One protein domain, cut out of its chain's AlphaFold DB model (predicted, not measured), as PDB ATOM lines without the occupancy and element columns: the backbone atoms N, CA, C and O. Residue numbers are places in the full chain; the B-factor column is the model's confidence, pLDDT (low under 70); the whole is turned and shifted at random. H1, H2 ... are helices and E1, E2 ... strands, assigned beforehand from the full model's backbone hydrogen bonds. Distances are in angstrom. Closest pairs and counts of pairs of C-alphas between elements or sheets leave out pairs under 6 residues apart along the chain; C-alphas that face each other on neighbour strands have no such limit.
ATOM      1  N   MET A  67     267.670 329.420 366.904       86.81
ATOM      2  CA  MET A  67     266.389 328.760 366.736       86.81
ATOM      3  C   MET A  67     266.636 327.265 366.600       86.81
ATOM      4  O   MET A  67     267.406 326.827 365.749       86.81
ATOM      5  N   ARG A  68     265.939 326.486 367.422       88.94
ATOM      6  CA  ARG A  68     265.979 325.031 367.354       88.94
ATOM      7  C   ARG A  68     265.047 324.533 366.259       88.94
ATOM      8  O   ARG A  68     263.866 324.868 366.276       88.94
ATOM      9  N   ILE A  69     265.565 323.732 365.343       88.81
ATOM     10  CA  ILE A  69     264.797 323.028 364.317       88.81
ATOM     11  C   ILE A  69     264.757 321.550 364.692       88.81
ATOM     12  O   ILE A  69     265.786 320.953 365.017       88.81
ATOM     13  N   GLU A  70     263.571 320.956 364.649       89.38
ATOM     14  CA  GLU A  70     263.386 319.511 364.779       89.38
ATOM     15  C   GLU A  70     263.153 318.912 363.399       89.38
ATOM     16  O   GLU A  70     262.286 319.378 362.657       89.38
ATOM     17  N   VAL A  71     263.935 317.887 363.060       89.06
ATOM     18  CA  VAL A  71     263.936 317.259 361.738       89.06
ATOM     19  C   VAL A  71     263.675 315.765 361.889       89.06
ATOM     20  O   VAL A  71     264.399 315.074 362.603       89.06
ATOM     21  N   ASP A  72     262.663 315.268 361.180       89.94
ATOM     22  CA  ASP A  72     262.377 313.848 360.971       89.94
ATOM     23  C   ASP A  72     261.968 313.630 359.507       89.94
ATOM     24  O   ASP A  72     260.817 313.861 359.112       89.94
ATOM     25  N   ILE A  73     262.941 313.242 358.681       87.94
ATOM     26  CA  ILE A  73     262.776 313.060 357.235       87.94
ATOM     27  C   ILE A  73     263.369 311.713 356.826       87.94
ATOM     28  O   ILE A  73     264.515 311.402 357.146       87.94
ATOM     29  N   THR A  74     262.598 310.933 356.070       87.25
ATOM     30  CA  THR A  74     263.032 309.655 355.498       87.25
ATOM     31  C   THR A  74     263.268 309.799 353.999       87.25
ATOM     32  O   THR A  74     262.337 310.089 353.251       87.25
ATOM     33  N   PHE A  75     264.493 309.546 353.551       86.50
ATOM     34  CA  PHE A  75     264.880 309.404 352.151       86.50
ATOM     35  C   PHE A  75     264.801 307.933 351.746       86.50
ATOM     36  O   PHE A  75     265.352 307.068 352.422       86.50
ATOM     37  N   LEU A  76     264.107 307.640 350.647       83.75
ATOM     38  CA  LEU A  76     263.804 306.259 350.253       83.75
ATOM     39  C   LEU A  76     264.926 305.590 349.442       83.75
ATOM     40  O   LEU A  76     265.023 304.368 349.448       83.75
ATOM     41  N   HIS A  77     265.755 306.376 348.752       80.31
ATOM     42  CA  HIS A  77     266.766 305.868 347.812       80.31
ATOM     43  C   HIS A  77     268.175 306.441 348.061       80.31
ATOM     44  O   HIS A  77     269.049 306.277 347.215       80.31
ATOM     45  N   GLU A  78     268.396 307.121 349.193       78.00
ATOM     46  CA  GLU A  78     269.676 307.757 349.533       78.00
ATOM     47  C   GLU A  78     270.337 307.072 350.734       78.00
ATOM     48  O   GLU A  78     269.675 306.730 351.720       78.00
ATOM     49  N   LYS A  79     271.664 306.915 350.680       82.25
ATOM     50  CA  LYS A  79     272.457 306.286 351.746       82.25
ATOM     51  C   LYS A  79     272.710 307.249 352.900       82.25
ATOM     52  O   LYS A  79     272.919 308.437 352.702       82.25
ATOM     53  N   CYS A  80     272.819 306.737 354.124       81.44
ATOM     54  CA  CYS A  80     273.049 307.601 355.290       81.44
ATOM     55  C   CYS A  80     274.409 308.298 355.338       81.44
ATOM     56  O   CYS A  80     274.510 309.359 355.942       81.44
ATOM     57  N   ALA A  81     275.445 307.725 354.717       79.00
ATOM     58  CA  ALA A  81     276.747 308.390 354.601       79.00
ATOM     59  C   ALA A  81     276.675 309.646 353.726       79.00
ATOM     60  O   ALA A  81     277.509 310.537 353.844       79.00
ATOM     61  N   ASP A  82     275.652 309.687 352.885       75.50
ATOM     62  CA  ASP A  82     275.512 310.605 351.788       75.50
ATOM     63  C   ASP A  82     274.475 311.672 352.098       75.50
ATOM     64  O   ASP A  82     274.350 312.572 351.304       75.50
ATOM     65  N   VAL A  83     273.747 311.664 353.215       78.00
ATOM     66  CA  VAL A  83     272.754 312.715 353.490       78.00
ATOM     67  C   VAL A  83     273.231 313.650 354.595       78.00
ATOM     68  O   VAL A  83     273.509 313.222 355.714       78.00
ATOM     69  N   ALA A  84     273.266 314.946 354.292       79.31
ATOM     70  CA  ALA A  84     273.579 316.009 355.237       79.31
ATOM     71  C   ALA A  84     272.573 317.164 355.146       79.31
ATOM     72  O   ALA A  84     271.931 317.389 354.119       79.31
ATOM     73  N   MET A  85     272.461 317.913 356.240       81.69
ATOM     74  CA  MET A  85     271.712 319.164 356.309       81.69
ATOM     75  C   MET A  85     272.691 320.336 356.238       81.69
ATOM     76  O   MET A  85     273.652 320.383 357.002       81.69
ATOM     77  N   ASP A  86     272.428 321.279 355.339       80.19
ATOM     78  CA  ASP A  86     273.167 322.531 355.186       80.19
ATOM     79  C   ASP A  86     272.190 323.708 355.314       80.19
ATOM     80  O   ASP A  86     271.063 323.652 354.814       80.19
ATOM     81  N   ALA A  87     272.613 324.775 355.984       81.88
ATOM     82  CA  ALA A  87     271.822 325.986 356.174       81.88
ATOM     83  C   ALA A  87     272.609 327.182 355.642       81.88
ATOM     84  O   ALA A  87     273.753 327.406 356.033       81.88
ATOM     85  N   SER A  88     271.990 327.963 354.756       81.44
ATOM     86  CA  SER A  88     272.643 329.095 354.096       81.44
ATOM     87  C   SER A  88     271.856 330.396 354.243       81.44
ATOM     88  O   SER A  88     270.638 330.411 354.101       81.44
ATOM     89  N   ASP A  89     272.549 331.499 354.532       81.31
ATOM     90  CA  ASP A  89     271.967 332.853 354.575       81.31
ATOM     91  C   ASP A  89     271.745 333.389 353.144       81.31
ATOM     92  O   ASP A  89     272.370 332.918 352.193       81.31
ATOM     93  N   ILE A  90     270.963 334.458 352.975       80.25
ATOM     94  CA  ILE A  90     270.826 335.194 351.700       80.25
ATOM     95  C   ILE A  90     272.166 335.680 351.118       80.25
ATOM     96  O   ILE A  90     272.268 335.949 349.921       80.25
ATOM     97  N   LYS A  91     273.206 335.803 351.952       80.62
ATOM     98  CA  LYS A  91     274.579 336.146 351.540       80.62
ATOM     99  C   LYS A  91     275.401 334.933 351.090       80.62
ATOM    100  O   LYS A  91     276.558 335.100 350.713       80.62
ATOM    101  N   GLY A  92     274.834 333.730 351.161       72.19
ATOM    102  CA  GLY A  92     275.520 332.468 350.890       72.19
ATOM    103  C   GLY A  92     276.463 332.020 352.010       72.19
ATOM    104  O   GLY A  92     277.311 331.165 351.769       72.19
ATOM    105  N   ASN A  93     276.349 332.593 353.214       77.56
ATOM    106  CA  ASN A  93     277.128 332.138 354.364       77.56
ATOM    107  C   ASN A  93     276.585 330.796 354.870       77.56
ATOM    108  O   ASN A  93     275.377 330.690 355.076       77.56
ATOM    109  N   LYS A  94     277.470 329.815 355.080       75.12
ATOM    110  CA  LYS A  94     277.131 328.447 355.519       75.12
ATOM    111  C   LYS A  94     277.382 328.190 357.006       75.12
ATOM    112  O   LYS A  94     276.975 327.161 357.535       75.12
ATOM    113  N   ASP A  95     278.000 329.141 357.702       75.44
ATOM    114  CA  ASP A  95     278.309 329.040 359.133       75.44
ATOM    115  C   ASP A  95     277.074 329.360 360.001       75.44
ATOM    116  O   ASP A  95     277.122 330.201 360.896       75.44
ATOM    117  N   LEU A  96     275.925 328.752 359.686       74.00
ATOM    118  CA  LEU A  96     274.662 328.969 360.400       74.00
ATOM    119  C   LEU A  96     274.298 327.837 361.360       74.00
ATOM    120  O   LEU A  96     273.431 328.032 362.211       74.00
ATOM    121  N   LEU A  97     274.937 326.676 361.223       78.19
ATOM    122  CA  LEU A  97     274.739 325.510 362.081       78.19
ATOM    123  C   LEU A  97     275.596 325.673 363.343       78.19
ATOM    124  O   LEU A  97     276.822 325.618 363.267       78.19
ATOM    125  N   SER A  98     274.954 325.910 364.490       71.56
ATOM    126  CA  SER A  98     275.640 326.149 365.766       71.56
ATOM    127  C   SER A  98     275.883 324.848 366.540       71.56
ATOM    128  O   SER A  98     276.996 324.607 367.004       71.56
ATOM    129  N   ASP A  99     274.868 323.982 366.620       75.38
ATOM    130  CA  ASP A  99     274.961 322.634 367.193       75.38
ATOM    131  C   ASP A  99     274.038 321.677 366.428       75.38
ATOM    132  O   ASP A  99     272.885 322.014 366.149       75.38
ATOM    133  N   SER A 100     274.528 320.490 366.068       79.25
ATOM    134  CA  SER A 100     273.778 319.501 365.287       79.25
ATOM    135  C   SER A 100     273.751 318.144 365.991       79.25
ATOM    136  O   SER A 100     274.691 317.357 365.949       79.25
ATOM    137  N   ASN A 101     272.611 317.829 366.606       84.94
ATOM    138  CA  ASN A 101     272.332 316.522 367.198       84.94
ATOM    139  C   ASN A 101     271.445 315.716 366.246       84.94
ATOM    140  O   ASN A 101     270.311 315.364 366.579       84.94
ATOM    141  N   ILE A 102     271.940 315.494 365.027       86.38
ATOM    142  CA  ILE A 102     271.233 314.758 363.976       86.38
ATOM    143  C   ILE A 102     271.824 313.353 363.871       86.38
ATOM    144  O   ILE A 102     273.028 313.182 363.694       86.38
ATOM    145  N   ALA A 103     270.965 312.345 363.965       88.94
ATOM    146  CA  ALA A 103     271.297 310.951 363.740       88.94
ATOM    147  C   ALA A 103     270.724 310.498 362.393       88.94
ATOM    148  O   ALA A 103     269.542 310.680 362.106       88.94
ATOM    149  N   ALA A 104     271.571 309.879 361.576       88.00
ATOM    150  CA  ALA A 104     271.169 309.229 360.338       88.00
ATOM    151  C   ALA A 104     271.039 307.721 360.595       88.00
ATOM    152  O   ALA A 104     272.011 307.059 360.966       88.00
ATOM    153  N   VAL A 105     269.833 307.182 360.437       89.38
ATOM    154  CA  VAL A 105     269.517 305.769 360.680       89.38
ATOM    155  C   VAL A 105     269.195 305.089 359.350       89.38
ATOM    156  O   VAL A 105     268.318 305.573 358.630       89.38
ATOM    157  N   PRO A 106     269.856 303.968 359.006       89.00
ATOM    158  CA  PRO A 106     269.557 303.252 357.773       89.00
ATOM    159  C   PRO A 106     268.151 302.655 357.840       89.00
ATOM    160  O   PRO A 106     267.783 301.990 358.810       89.00
ATOM    161  N   VAL A 107     267.372 302.881 356.787       87.88
ATOM    162  CA  VAL A 107     266.046 302.297 356.596       87.88
ATOM    163  C   VAL A 107     266.150 301.305 355.451       87.88
ATOM    164  O   VAL A 107     266.340 301.681 354.299       87.88
ATOM    165  N   VAL A 108     266.042 300.021 355.776       81.00
ATOM    166  CA  VAL A 108     266.004 298.965 354.763       81.00
ATOM    167  C   VAL A 108     264.591 298.926 354.199       81.00
ATOM    168  O   VAL A 108     263.649 298.593 354.919       81.00
ATOM    169  N   SER A 109     264.442 299.295 352.930       73.44
ATOM    170  CA  SER A 109     263.237 298.999 352.160       73.44
ATOM    171  C   SER A 109     263.523 297.814 351.241       73.44
ATOM    172  O   SER A 109     264.666 297.613 350.835       73.44
ATOM    173  N   ASP A 110     262.506 297.010 350.931       66.06
ATOM    174  CA  ASP A 110     262.667 295.767 350.160       66.06
ATOM    175  C   ASP A 110     263.253 295.981 348.743       66.06
ATOM    176  O   ASP A 110     263.711 295.020 348.126       66.06
ATOM    177  N   GLU A 111     263.281 297.225 348.236       67.75
ATOM    178  CA  GLU A 111     263.781 297.574 346.894       67.75
ATOM    179  C   GLU A 111     264.969 298.565 346.872       67.75
ATOM    180  O   GLU A 111     265.690 298.611 345.873       67.75
ATOM    181  N   SER A 112     265.236 299.325 347.945       69.50
ATOM    182  CA  SER A 112     266.360 300.281 348.012       69.50
ATOM    183  C   SER A 112     266.867 300.554 349.436       69.50
ATOM    184  O   SER A 112     266.124 300.493 350.421       69.50
ATOM    185  N   GLU A 113     268.156 300.889 349.555       80.38
ATOM    186  CA  GLU A 113     268.727 301.435 350.793       80.38
ATOM    187  C   GLU A 113     268.219 302.871 350.986       80.38
ATOM    188  O   GLU A 113     268.471 303.742 350.154       80.38
ATOM    189  N   GLY A 114     267.483 303.107 352.071       85.25
ATOM    190  CA  GLY A 114     267.021 304.426 352.477       85.25
ATOM    191  C   GLY A 114     267.724 304.915 353.739       85.25
ATOM    192  O   GLY A 114     268.379 304.157 354.463       85.25
ATOM    193  N   CYS A 115     267.541 306.193 354.047       87.25
ATOM    194  CA  CYS A 115     268.054 306.802 355.260       87.25
ATOM    195  C   CYS A 115     267.016 307.697 355.917       87.25
ATOM    196  O   CYS A 115     266.397 308.533 355.265       87.25
ATOM    197  N   ARG A 116     266.866 307.573 357.232       90.81
ATOM    198  CA  ARG A 116     266.051 308.475 358.036       90.81
ATOM    199  C   ARG A 116     266.949 309.385 358.856       90.81
ATOM    200  O   ARG A 116     267.704 308.897 359.694       90.81
ATOM    201  N   LEU A 117     266.850 310.693 358.631       89.19
ATOM    202  CA  LEU A 117     267.462 311.690 359.503       89.19
ATOM    203  C   LEU A 117     266.475 312.079 360.583       89.19
ATOM    204  O   LEU A 117     265.391 312.580 360.286       89.19
ATOM    205  N   THR A 118     266.887 311.871 361.826       91.25
ATOM    206  CA  THR A 118     266.156 312.303 363.009       91.25
ATOM    207  C   THR A 118     267.062 313.106 363.918       91.25
ATOM    208  O   THR A 118     268.202 312.727 364.181       91.25
ATOM    209  N   GLY A 119     266.563 314.220 364.435       91.31
ATOM    210  CA  GLY A 119     267.293 314.961 365.448       91.31
ATOM    211  C   GLY A 119     266.906 316.418 365.546       91.31
ATOM    212  O   GLY A 119     265.893 316.865 365.009       91.31
ATOM    213  N   THR A 120     267.742 317.155 366.265       90.56
ATOM    214  CA  THR A 120     267.540 318.583 366.494       90.56
ATOM    215  C   THR A 120     268.806 319.358 366.215       90.56
ATOM    216  O   THR A 120     269.899 318.919 366.577       90.56
ATOM    217  N   VAL A 121     268.640 320.522 365.610       90.00
ATOM    218  CA  VAL A 121     269.737 321.384 365.189       90.00
ATOM    219  C   VAL A 121     269.431 322.822 365.545       90.00
ATOM    220  O   VAL A 121     268.320 323.304 365.325       90.00
ATOM    221  N   ASP A 122     270.422 323.500 366.101       89.88
ATOM    222  CA  ASP A 122     270.319 324.903 366.463       89.88
ATOM    223  C   ASP A 122     270.939 325.742 365.346       89.88
ATOM    224  O   ASP A 122     272.131 325.629 365.042       89.88
ATOM    225  N   VAL A 123     270.112 326.578 364.717       87.94
ATOM    226  CA  VAL A 123     270.518 327.488 363.642       87.94
ATOM    227  C   VAL A 123     270.382 328.936 364.073       87.94
ATOM    228  O   VAL A 123     269.501 329.281 364.859       87.94
ATOM    229  N   HIS A 124     271.212 329.823 363.536       86.62
ATOM    230  CA  HIS A 124     270.999 331.254 363.741       86.62
ATOM    231  C   HIS A 124     269.692 331.723 363.090       86.62
ATOM    232  O   HIS A 124     269.349 331.328 361.975       86.62
ATOM    233  N   LYS A 125     268.961 332.598 363.789       84.12
ATOM    234  CA  LYS A 125     267.700 333.181 363.328       84.12
ATOM    235  C   LYS A 125     267.949 334.241 362.251       84.12
ATOM    236  O   LYS A 125     267.893 335.443 362.502       84.12
ATOM    237  N   VAL A 126     268.196 333.779 361.031       82.31
ATOM    238  CA  VAL A 126     268.397 334.620 359.846       82.31
ATOM    239  C   VAL A 126     267.465 334.198 358.716       82.31
ATOM    240  O   VAL A 126     266.958 333.078 358.690       82.31
ATOM    241  N   ALA A 127     267.214 335.110 357.777       82.00
ATOM    242  CA  ALA A 127     266.508 334.768 356.550       82.00
ATOM    243  C   ALA A 127     267.444 333.937 355.667       82.00
ATOM    244  O   ALA A 127     268.477 334.430 355.228       82.00
ATOM    245  N   GLY A 128     267.090 332.686 355.404       81.50
ATOM    246  CA  GLY A 128     267.970 331.767 354.701       81.50
ATOM    247  C   GLY A 128     267.221 330.586 354.118       81.50
ATOM    248  O   GLY A 128     265.992 330.560 354.100       81.50
ATOM    249  N   VAL A 129     267.998 329.631 353.632       81.06
ATOM    250  CA  VAL A 129     267.533 328.404 353.004       81.06
ATOM    251  C   VAL A 129     268.145 327.224 353.734       81.06
ATOM    252  O   VAL A 129     269.369 327.151 353.889       81.06
ATOM    253  N   VAL A 130     267.291 326.286 354.131       81.50
ATOM    254  CA  VAL A 130     267.726 324.970 354.597       81.50
ATOM    255  C   VAL A 130     267.677 324.019 353.414       81.50
ATOM    256  O   VAL A 130     266.661 323.901 352.731       81.50
ATOM    257  N   SER A 131     268.791 323.337 353.181       79.62
ATOM    258  CA  SER A 131     268.934 322.364 352.112       79.62
ATOM    259  C   SER A 131     269.417 321.032 352.655       79.62
ATOM    260  O   SER A 131     270.363 320.974 353.438       79.62
ATOM    261  N   PHE A 132     268.783 319.957 352.210       78.44
ATOM    262  CA  PHE A 132     269.256 318.598 352.453       78.44
ATOM    263  C   PHE A 132     269.965 318.116 351.188       78.44
ATOM    264  O   PHE A 132     269.363 318.100 350.110       78.44
ATOM    265  N   ALA A 133     271.254 317.804 351.300       68.38
ATOM    266  CA  ALA A 133     272.129 317.538 350.162       68.38
ATOM    267  C   ALA A 133     273.079 316.372 350.431       68.38
ATOM    268  O   ALA A 133     273.250 315.941 351.574       68.38
ATOM    269  N   HIS A 134     273.727 315.914 349.355       64.06
ATOM    270  CA  HIS A 134     274.743 314.885 349.454       64.06
ATOM    271  C   HIS A 134     275.893 315.353 350.367       64.06
ATOM    272  O   HIS A 134     276.387 316.470 350.183       64.06
ATOM    273  N   ALA A 135     276.333 314.542 351.331       50.38
ATOM    274  CA  ALA A 135     277.431 314.845 352.251       50.38
ATOM    275  C   ALA A 135     278.792 314.776 351.529       50.38
ATOM    276  O   ALA A 135     279.629 313.909 351.749       50.38
ATOM    277  N   GLY A 136     279.005 315.717 350.619       47.97
ATOM    278  CA  GLY A 136     280.157 315.795 349.744       47.97
ATOM    279  C   GLY A 136     279.971 317.006 348.852       47.97
ATOM    280  O   GLY A 136     279.030 317.081 348.068       47.97
ATOM    281  N   SER A 137     280.852 317.993 349.015       41.12
ATOM    282  CA  SER A 137     280.965 319.149 348.127       41.12
ATOM    283  C   SER A 137     280.825 318.715 346.661       41.12
ATOM    284  O   SER A 137     281.286 317.634 346.302       41.12
ATOM    285  N   LEU A 138     280.260 319.584 345.817       50.56
ATOM    286  CA  LEU A 138     280.041 319.466 344.361       50.56
ATOM    287  C   LEU A 138     281.247 318.980 343.510       50.56
ATOM    288  O   LEU A 138     281.169 318.941 342.287       50.56
ATOM    289  N   ASN A 139     282.362 318.614 344.135       47.69
ATOM    290  CA  ASN A 139     283.612 318.152 343.553       47.69
ATOM    291  C   ASN A 139     283.664 316.642 343.257       47.69
ATOM    292  O   ASN A 139     284.694 316.180 342.769       47.69
ATOM    293  N   MET A 140     282.609 315.863 343.534       44.38
ATOM    294  CA  MET A 140     282.608 314.416 343.264       44.38
ATOM    295  C   MET A 140     281.259 313.879 342.764       44.38
ATOM    296  O   MET A 140     280.840 312.801 343.156       44.38
ATOM    297  N   PHE A 141     280.571 314.608 341.883       53.38
ATOM    298  CA  PHE A 141     279.442 314.037 341.143       53.38
ATOM    299  C   PHE A 141     279.914 313.548 339.774       53.38
ATOM    300  O   PHE A 141     280.284 314.347 338.911       53.38
ATOM    301  N   SER A 142     279.892 312.233 339.558       55.66
ATOM    302  CA  SER A 142     279.928 311.691 338.202       55.66
ATOM    303  C   SER A 142     278.608 312.054 337.511       55.66
ATOM    304  O   SER A 142     277.544 311.996 338.124       55.66
ATOM    305  N   PHE A 143     278.642 312.435 336.231       57.00
ATOM    306  CA  PHE A 143     277.436 312.805 335.469       57.00
ATOM    307  C   PHE A 143     276.371 311.686 335.456       57.00
ATOM    308  O   PHE A 143     275.186 311.966 335.303       57.00
ATOM    309  N   SER A 144     276.788 310.429 335.654       55.88
ATOM    310  CA  SER A 144     275.911 309.266 335.844       55.88
ATOM    311  C   SER A 144     275.073 309.349 337.121       55.88
ATOM    312  O   SER A 144     273.866 309.142 337.066       55.88
ATOM    313  N   ASP A 145     275.689 309.719 338.244       56.81
ATOM    314  CA  ASP A 145     275.050 309.723 339.566       56.81
ATOM    315  C   ASP A 145     274.046 310.880 339.675       56.81
ATOM    316  O   ASP A 145     273.023 310.782 340.344       56.81
ATOM    317  N   PHE A 146     274.290 311.960 338.925       59.72
ATOM    318  CA  PHE A 146     273.335 313.052 338.746       59.72
ATOM    319  C   PHE A 146     272.063 312.623 337.992       59.72
ATOM    320  O   PHE A 146     270.977 313.113 338.290       59.72
ATOM    321  N   LEU A 147     272.185 311.727 337.003       57.00
ATOM    322  CA  LEU A 147     271.054 311.269 336.186       57.00
ATOM    323  C   LEU A 147     270.169 310.238 336.902       57.00
ATOM    324  O   LEU A 147     269.012 310.065 336.516       57.00
ATOM    325  N   GLU A 148     270.697 309.568 337.928       56.97
ATOM    326  CA  GLU A 148     269.988 308.553 338.720       56.97
ATOM    327  C   GLU A 148     269.551 309.050 340.109       56.97
ATOM    328  O   GLU A 148     268.919 308.304 340.856       56.97
ATOM    329  N   PHE A 149     269.821 310.316 340.443       63.31
ATOM    330  CA  PHE A 149     269.478 310.896 341.738       63.31
ATOM    331  C   PHE A 149     267.958 310.917 341.972       63.31
ATOM    332  O   PHE A 149     267.193 311.542 341.229       63.31
ATOM    333  N   ASN A 150     267.513 310.236 343.031       66.94
ATOM    334  CA  ASN A 150     266.105 310.090 343.380       66.94
ATOM    335  C   ASN A 150     265.862 310.562 344.815       66.94
ATOM    336  O   ASN A 150     265.808 309.771 345.753       66.94
ATOM    337  N   SER A 151     265.590 311.856 344.980       70.00
ATOM    338  CA  SER A 151     265.314 312.434 346.298       70.00
ATOM    339  C   SER A 151     263.888 312.165 346.814       70.00
ATOM    340  O   SER A 151     263.319 312.993 347.537       70.00
ATOM    341  N   SER A 152     263.235 311.074 346.409       76.88
ATOM    342  CA  SER A 152     261.907 310.749 346.937       76.88
ATOM    343  C   SER A 152     261.991 310.606 348.455       76.88
ATOM    344  O   SER A 152     262.717 309.748 348.969       76.88
ATOM    345  N   HIS A 153     261.266 311.469 349.166       79.50
ATOM    346  CA  HIS A 153     261.368 311.593 350.612       79.50
ATOM    347  C   HIS A 153     260.000 311.782 351.263       79.50
ATOM    348  O   HIS A 153     259.014 312.225 350.662       79.50
ATOM    349  N   VAL A 154     259.957 311.433 352.539       82.19
ATOM    350  CA  VAL A 154     258.802 311.598 353.407       82.19
ATOM    351  C   VAL A 154     259.214 312.501 354.555       82.19
ATOM    352  O   VAL A 154     260.086 312.139 355.343       82.19
ATOM    353  N   VAL A 155     258.590 313.673 354.646       85.81
ATOM    354  CA  VAL A 155     258.750 314.576 355.786       85.81
ATOM    355  C   VAL A 155     257.741 314.149 356.843       85.81
ATOM    356  O   VAL A 155     256.541 314.392 356.707       85.81
ATOM    357  N   HIS A 156     258.215 313.480 357.890       85.44
ATOM    358  CA  HIS A 156     257.368 313.131 359.027       85.44
ATOM    359  C   HIS A 156     257.127 314.371 359.880       85.44
ATOM    360  O   HIS A 156     255.980 314.737 360.146       85.44
ATOM    361  N   ARG A 157     258.212 315.057 360.246       84.62
ATOM    362  CA  ARG A 157     258.153 316.239 361.094       84.62
ATOM    363  C   ARG A 157     259.240 317.231 360.726       84.62
ATOM    364  O   ARG A 157     260.412 316.875 360.634       84.62
ATOM    365  N   LEU A 158     258.839 318.484 360.556       85.44
ATOM    366  CA  LEU A 158     259.763 319.600 360.456       85.44
ATOM    367  C   LEU A 158     259.167 320.809 361.166       85.44
ATOM    368  O   LEU A 158     258.158 321.353 360.715       85.44
ATOM    369  N   SER A 159     259.756 321.208 362.288       85.62
ATOM    370  CA  SER A 159     259.270 322.328 363.097       85.62
ATOM    371  C   SER A 159     260.387 323.320 363.404       85.62
ATOM    372  O   SER A 159     261.561 322.963 363.500       85.62
ATOM    373  N   PHE A 160     260.000 324.588 363.538       87.19
ATOM    374  CA  PHE A 160     260.897 325.710 363.786       87.19
ATOM    375  C   PHE A 160     260.549 326.343 365.132       87.19
ATOM    376  O   PHE A 160     259.510 326.986 365.280       87.19
ATOM    377  N   GLY A 161     261.432 326.179 366.111       84.94
ATOM    378  CA  GLY A 161     261.255 326.705 367.456       84.94
ATOM    379  C   GLY A 161     260.288 325.884 368.322       84.94
ATOM    380  O   GLY A 161     260.044 324.708 368.056       84.94
ATOM    381  N   PRO A 162     259.780 326.475 369.416       82.94
ATOM    382  CA  PRO A 162     258.909 325.779 370.355       82.94
ATOM    383  C   PRO A 162     257.511 325.540 369.773       82.94
ATOM    384  O   PRO A 162     256.954 326.388 369.076       82.94
ATOM    385  N   GLU A 163     256.910 324.408 370.136       79.31
ATOM    386  CA  GLU A 163     255.518 324.112 369.805       79.31
ATOM    387  C   GLU A 163     254.574 325.098 370.504       79.31
ATOM    388  O   GLU A 163     254.619 325.277 371.724       79.31
ATOM    389  N   ILE A 164     253.698 325.736 369.725       80.06
ATOM    390  CA  ILE A 164     252.670 326.639 370.250       80.06
ATOM    391  C   ILE A 164     251.326 325.906 370.198       80.06
ATOM    392  O   ILE A 164     250.979 325.348 369.151       80.06
ATOM    393  N   PRO A 165     250.537 325.902 371.290       78.81
ATOM    394  CA  PRO A 165     249.237 325.244 371.299       78.81
ATOM    395  C   PRO A 165     248.328 325.809 370.199       78.81
ATOM    396  O   PRO A 165     248.242 327.022 370.019       78.81
ATOM    397  N   ASN A 166     247.627 324.921 369.485       77.62
ATOM    398  CA  ASN A 166     246.763 325.224 368.333       77.62
ATOM    399  C   ASN A 166     247.480 325.754 367.073       77.62
ATOM    400  O   ASN A 166     246.806 326.192 366.139       77.62
ATOM    401  N   MET A 167     248.816 325.702 367.004       76.81
ATOM    402  CA  MET A 167     249.529 325.958 365.753       76.81
ATOM    403  C   MET A 167     249.421 324.731 364.843       76.81
ATOM    404  O   MET A 167     249.932 323.664 365.166       76.81
ATOM    405  N   VAL A 168     248.765 324.880 363.693       77.00
ATOM    406  CA  VAL A 168     248.782 323.854 362.643       77.00
ATOM    407  C   VAL A 168     250.085 324.002 361.870       77.00
ATOM    408  O   VAL A 168     250.287 325.021 361.211       77.00
ATOM    409  N   ASN A 169     250.968 323.008 361.956       75.19
ATOM    410  CA  ASN A 169     252.213 323.016 361.201       75.19
ATOM    411  C   ASN A 169     251.958 322.530 359.760       75.19
ATOM    412  O   ASN A 169     251.620 321.362 359.561       75.19
ATOM    413  N   PRO A 170     252.119 323.386 358.733       74.75
ATOM    414  CA  PRO A 170     251.868 323.000 357.344       74.75
ATOM    415  C   PRO A 170     252.880 321.982 356.793       74.75
ATOM    416  O   PRO A 170     252.645 321.427 355.722       74.75
ATOM    417  N   LEU A 171     254.002 321.759 357.487       70.75
ATOM    418  CA  LEU A 171     255.079 320.851 357.076       70.75
ATOM    419  C   LEU A 171     255.067 319.516 357.837       70.75
ATOM    420  O   LEU A 171     255.991 318.715 357.702       70.75
ATOM    421  N   GLU A 172     254.031 319.256 358.630       71.06
ATOM    422  CA  GLU A 172     253.869 317.998 359.358       71.06
ATOM    423  C   GLU A 172     253.181 316.939 358.477       71.06
ATOM    424  O   GLU A 172     252.146 317.205 357.864       71.06
ATOM    425  N   ASN A 173     253.753 315.728 358.411       65.81
ATOM    426  CA  ASN A 173     253.281 314.599 357.590       65.81
ATOM    427  C   ASN A 173     253.160 314.890 356.078       65.81
ATOM    428  O   ASN A 173     252.220 314.442 355.412       65.81
ATOM    429  N   VAL A 174     254.108 315.636 355.507       67.69
ATOM    430  CA  VAL A 174     254.117 315.960 354.074       67.69
ATOM    431  C   VAL A 174     254.927 314.926 353.289       67.69
ATOM    432  O   VAL A 174     256.125 314.742 353.494       67.69
ATOM    433  N   HIS A 175     254.284 314.282 352.315       63.69
ATOM    434  CA  HIS A 175     254.935 313.348 351.393       63.69
ATOM    435  C   HIS A 175     255.260 314.046 350.069       63.69
ATOM    436  O   HIS A 175     254.377 314.642 349.443       63.69
ATOM    437  N   LYS A 176     256.515 313.965 349.618       64.44
ATOM    438  CA  LYS A 176     256.946 314.499 348.321       64.44
ATOM    439  C   LYS A 176     257.719 313.429 347.557       64.44
ATOM    440  O   LYS A 176     258.893 313.172 347.804       64.44
ATOM    441  N   THR A 177     257.039 312.825 346.592       61.50
ATOM    442  CA  THR A 177     257.648 311.891 345.642       61.50
ATOM    443  C   THR A 177     258.102 312.661 344.408       61.50
ATOM    444  O   THR A 177     257.367 313.512 343.903       61.50
ATOM    445  N   VAL A 178     259.308 312.379 343.914       58.91
ATOM    446  CA  VAL A 178     259.817 313.004 342.690       58.91
ATOM    447  C   VAL A 178     259.108 312.366 341.490       58.91
ATOM    448  O   VAL A 178     259.383 311.224 341.129       58.91
ATOM    449  N   GLU A 179     258.171 313.080 340.856       50.28
ATOM    450  CA  GLU A 179     257.643 312.671 339.549       50.28
ATOM    451  C   GLU A 179     258.705 312.920 338.468       50.28
ATOM    452  O   GLU A 179     259.162 314.048 338.274       50.28
ATOM    453  N   LYS A 180     259.053 311.874 337.707       47.00
ATOM    454  CA  LYS A 180     260.067 311.850 336.627       47.00
ATOM    455  C   LYS A 180     259.871 312.859 335.468       47.00
ATOM    456  O   LYS A 180     260.627 312.814 334.504       47.00
ATOM    457  N   ASN A 181     258.897 313.771 335.533       37.53
ATOM    458  CA  ASN A 181     258.482 314.640 334.421       37.53
ATOM    459  C   ASN A 181     258.726 316.149 334.637       37.53
ATOM    460  O   ASN A 181     258.186 316.976 333.897       37.53
ATOM    461  N   GLY A 182     259.551 316.544 335.609       38.75
ATOM    462  CA  GLY A 182     259.998 317.933 335.748       38.75
ATOM    463  C   GLY A 182     261.069 318.285 334.712       38.75
ATOM    464  O   GLY A 182     262.134 317.677 334.691       38.75
ATOM    465  N   ARG A 183     260.811 319.274 333.843       33.75
ATOM    466  CA  ARG A 183     261.821 319.827 332.922       33.75
ATOM    467  C   ARG A 183     263.073 320.230 333.707       33.75
ATOM    468  O   ARG A 183     262.992 321.106 334.562       33.75
ATOM    469  N   TYR A 184     264.207 319.629 333.355       39.28
ATOM    470  CA  TYR A 184     265.539 320.022 333.806       39.28
ATOM    471  C   TYR A 184     265.751 321.525 333.568       39.28
ATOM    472  O   TYR A 184     265.922 321.964 332.429       39.28
ATOM    473  N   LEU A 185     265.721 322.320 334.638       35.94
ATOM    474  CA  LEU A 185     266.266 323.672 334.628       35.94
ATOM    475  C   LEU A 185     267.739 323.562 335.045       35.94
ATOM    476  O   LEU A 185     268.012 323.118 336.157       35.94
ATOM    477  N   PRO A 186     268.699 323.963 334.194       37.06
ATOM    478  CA  PRO A 186     270.135 323.764 334.423       37.06
ATOM    479  C   PRO A 186     270.730 324.630 335.553       37.06
ATOM    480  O   PRO A 186     271.947 324.734 335.662       37.06
ATOM    481  N   SER A 187     269.900 325.268 336.383       37.12
ATOM    482  CA  SER A 187     270.327 326.117 337.500       37.12
ATOM    483  C   SER A 187     270.108 325.504 338.885       37.12
ATOM    484  O   SER A 187     270.637 326.047 339.849       37.12
ATOM    485  N   TYR A 188     269.375 324.392 339.001       37.16
ATOM    486  CA  TYR A 188     269.197 323.673 340.263       37.16
ATOM    487  C   TYR A 188     269.266 322.170 339.995       37.16
ATOM    488  O   TYR A 188     268.508 321.693 339.144       37.16
ATOM    489  N   PRO A 189     270.154 321.414 340.674       44.22
ATOM    490  CA  PRO A 189     270.123 319.965 340.579       44.22
ATOM    491  C   PRO A 189     268.716 319.512 340.954       44.22
ATOM    492  O   PRO A 189     268.148 319.955 341.958       44.22
ATOM    493  N   SER A 190     268.116 318.715 340.076       40.06
ATOM    494  CA  SER A 190     266.773 318.200 340.258       40.06
ATOM    495  C   SER A 190     266.720 317.478 341.594       40.06
ATOM    496  O   SER A 190     267.275 316.393 341.724       40.06
ATOM    497  N   SER A 191     265.976 318.068 342.532       48.09
ATOM    498  CA  SER A 191     265.526 317.472 343.793       48.09
ATOM    499  C   SER A 191     266.401 317.708 345.048       48.09
ATOM    500  O   SER A 191     266.589 316.834 345.885       48.09
ATOM    501  N   LEU A 192     266.881 318.941 345.239       50.94
ATOM    502  CA  LEU A 192     267.254 319.442 346.571       50.94
ATOM    503  C   LEU A 192     265.964 319.680 347.385       50.94
ATOM    504  O   LEU A 192     265.052 320.355 346.895       50.94
ATOM    505  N   VAL A 193     265.859 319.149 348.608       53.34
ATOM    506  CA  VAL A 193     264.796 319.582 349.534       53.34
ATOM    507  C   VAL A 193     265.202 320.952 350.050       53.34
ATOM    508  O   VAL A 193     266.027 321.055 350.953       53.34
ATOM    509  N   THR A 194     264.673 321.981 349.400       52.62
ATOM    510  CA  THR A 194     264.924 323.390 349.700       52.62
ATOM    511  C   THR A 194     263.673 323.972 350.339       52.62
ATOM    512  O   THR A 194     262.611 323.953 349.708       52.62
ATOM    513  N   LEU A 195     263.790 324.474 351.566       52.28
ATOM    514  CA  LEU A 195     262.711 325.152 352.290       52.28
ATOM    515  C   LEU A 195     263.099 326.588 352.625       52.28
ATOM    516  O   LEU A 195     264.286 326.810 352.967       52.28
TER     517      LEU A 195
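What this domain is: This is residues 67 to 195 of the 195 residues of an uncharacterized protein of Aphanomyces astaci (UniProt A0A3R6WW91). A twisted sheet of five strands forms a wide wall, and a small sheet, E2 and E5, covers part of one face, making a lopsided sandwich. Residues 193 to 194 pair with E5, while the short helix H1 lies far from the body's middle and residues 137 to 145, 163 to 168 and 183 to 188 stick out. The printed part has 129 residues, with one named helix and seven named strands that come along the chain as E1 E2 E3 E4 E5 H1 E6 E7; the large sheet runs E3 E4 E1 E6 E7, and both sheets are antiparallel. The class is mostly strand, though under half of the residues are in named elements; the whole is compact, with a radius of gyration of the C-alphas of 15.1 A and spans of 44 by 37 by 27 A.

How they stand to each other: E3, residues 97 to 108, and E4, residues 113 to 124, form a hairpin, with N 103 and O 118 2.8 A apart. E1, residues 67 to 75, is E4's antiparallel neighbour, with N 69 and O 121 at 2.8 A. E6, residues 153 to 160, is E1's antiparallel neighbour, with N 72 and O 157 at 2.8 A. E7, residues 174 to 176, is an edge strand and forms a hairpin with E6, with N 155 and O 174 at 2.9 A. E2, residues 83 to 89, and E5, residues 128 to 134, are antiparallel at 156 degrees, with N 86 and O 131 at 2.8 A. The two sheets' facing parts are 10.7 A centre to centre. H1, residues 143 to 147, is not on the large sheet; its O i to N i+4 pair is within hydrogen-bond range.

Where its parts are: E1 begins at C-alpha 67 (266.389, 328.760, 366.736) and is 24.3 A long; E2 is 20.2 A, E3 28.9 A, E4 32.6 A, E5 18.9 A and E6 19.3 A. E3, E4 and E6 bend by 50, 60 and 65 degrees at residues 100, 120 and 156. E7 ends at C-alpha 176 (256.946, 314.499, 348.321).

The domain as a whole: The C-alphas farthest apart, Phe 143 and Pro 165, are 47.3 A apart. The printed part has no cut, and the link E6 to E7 is long. The pLDDT is under 70 in residues 110 to 112, 133 to 150 and 173 to 195.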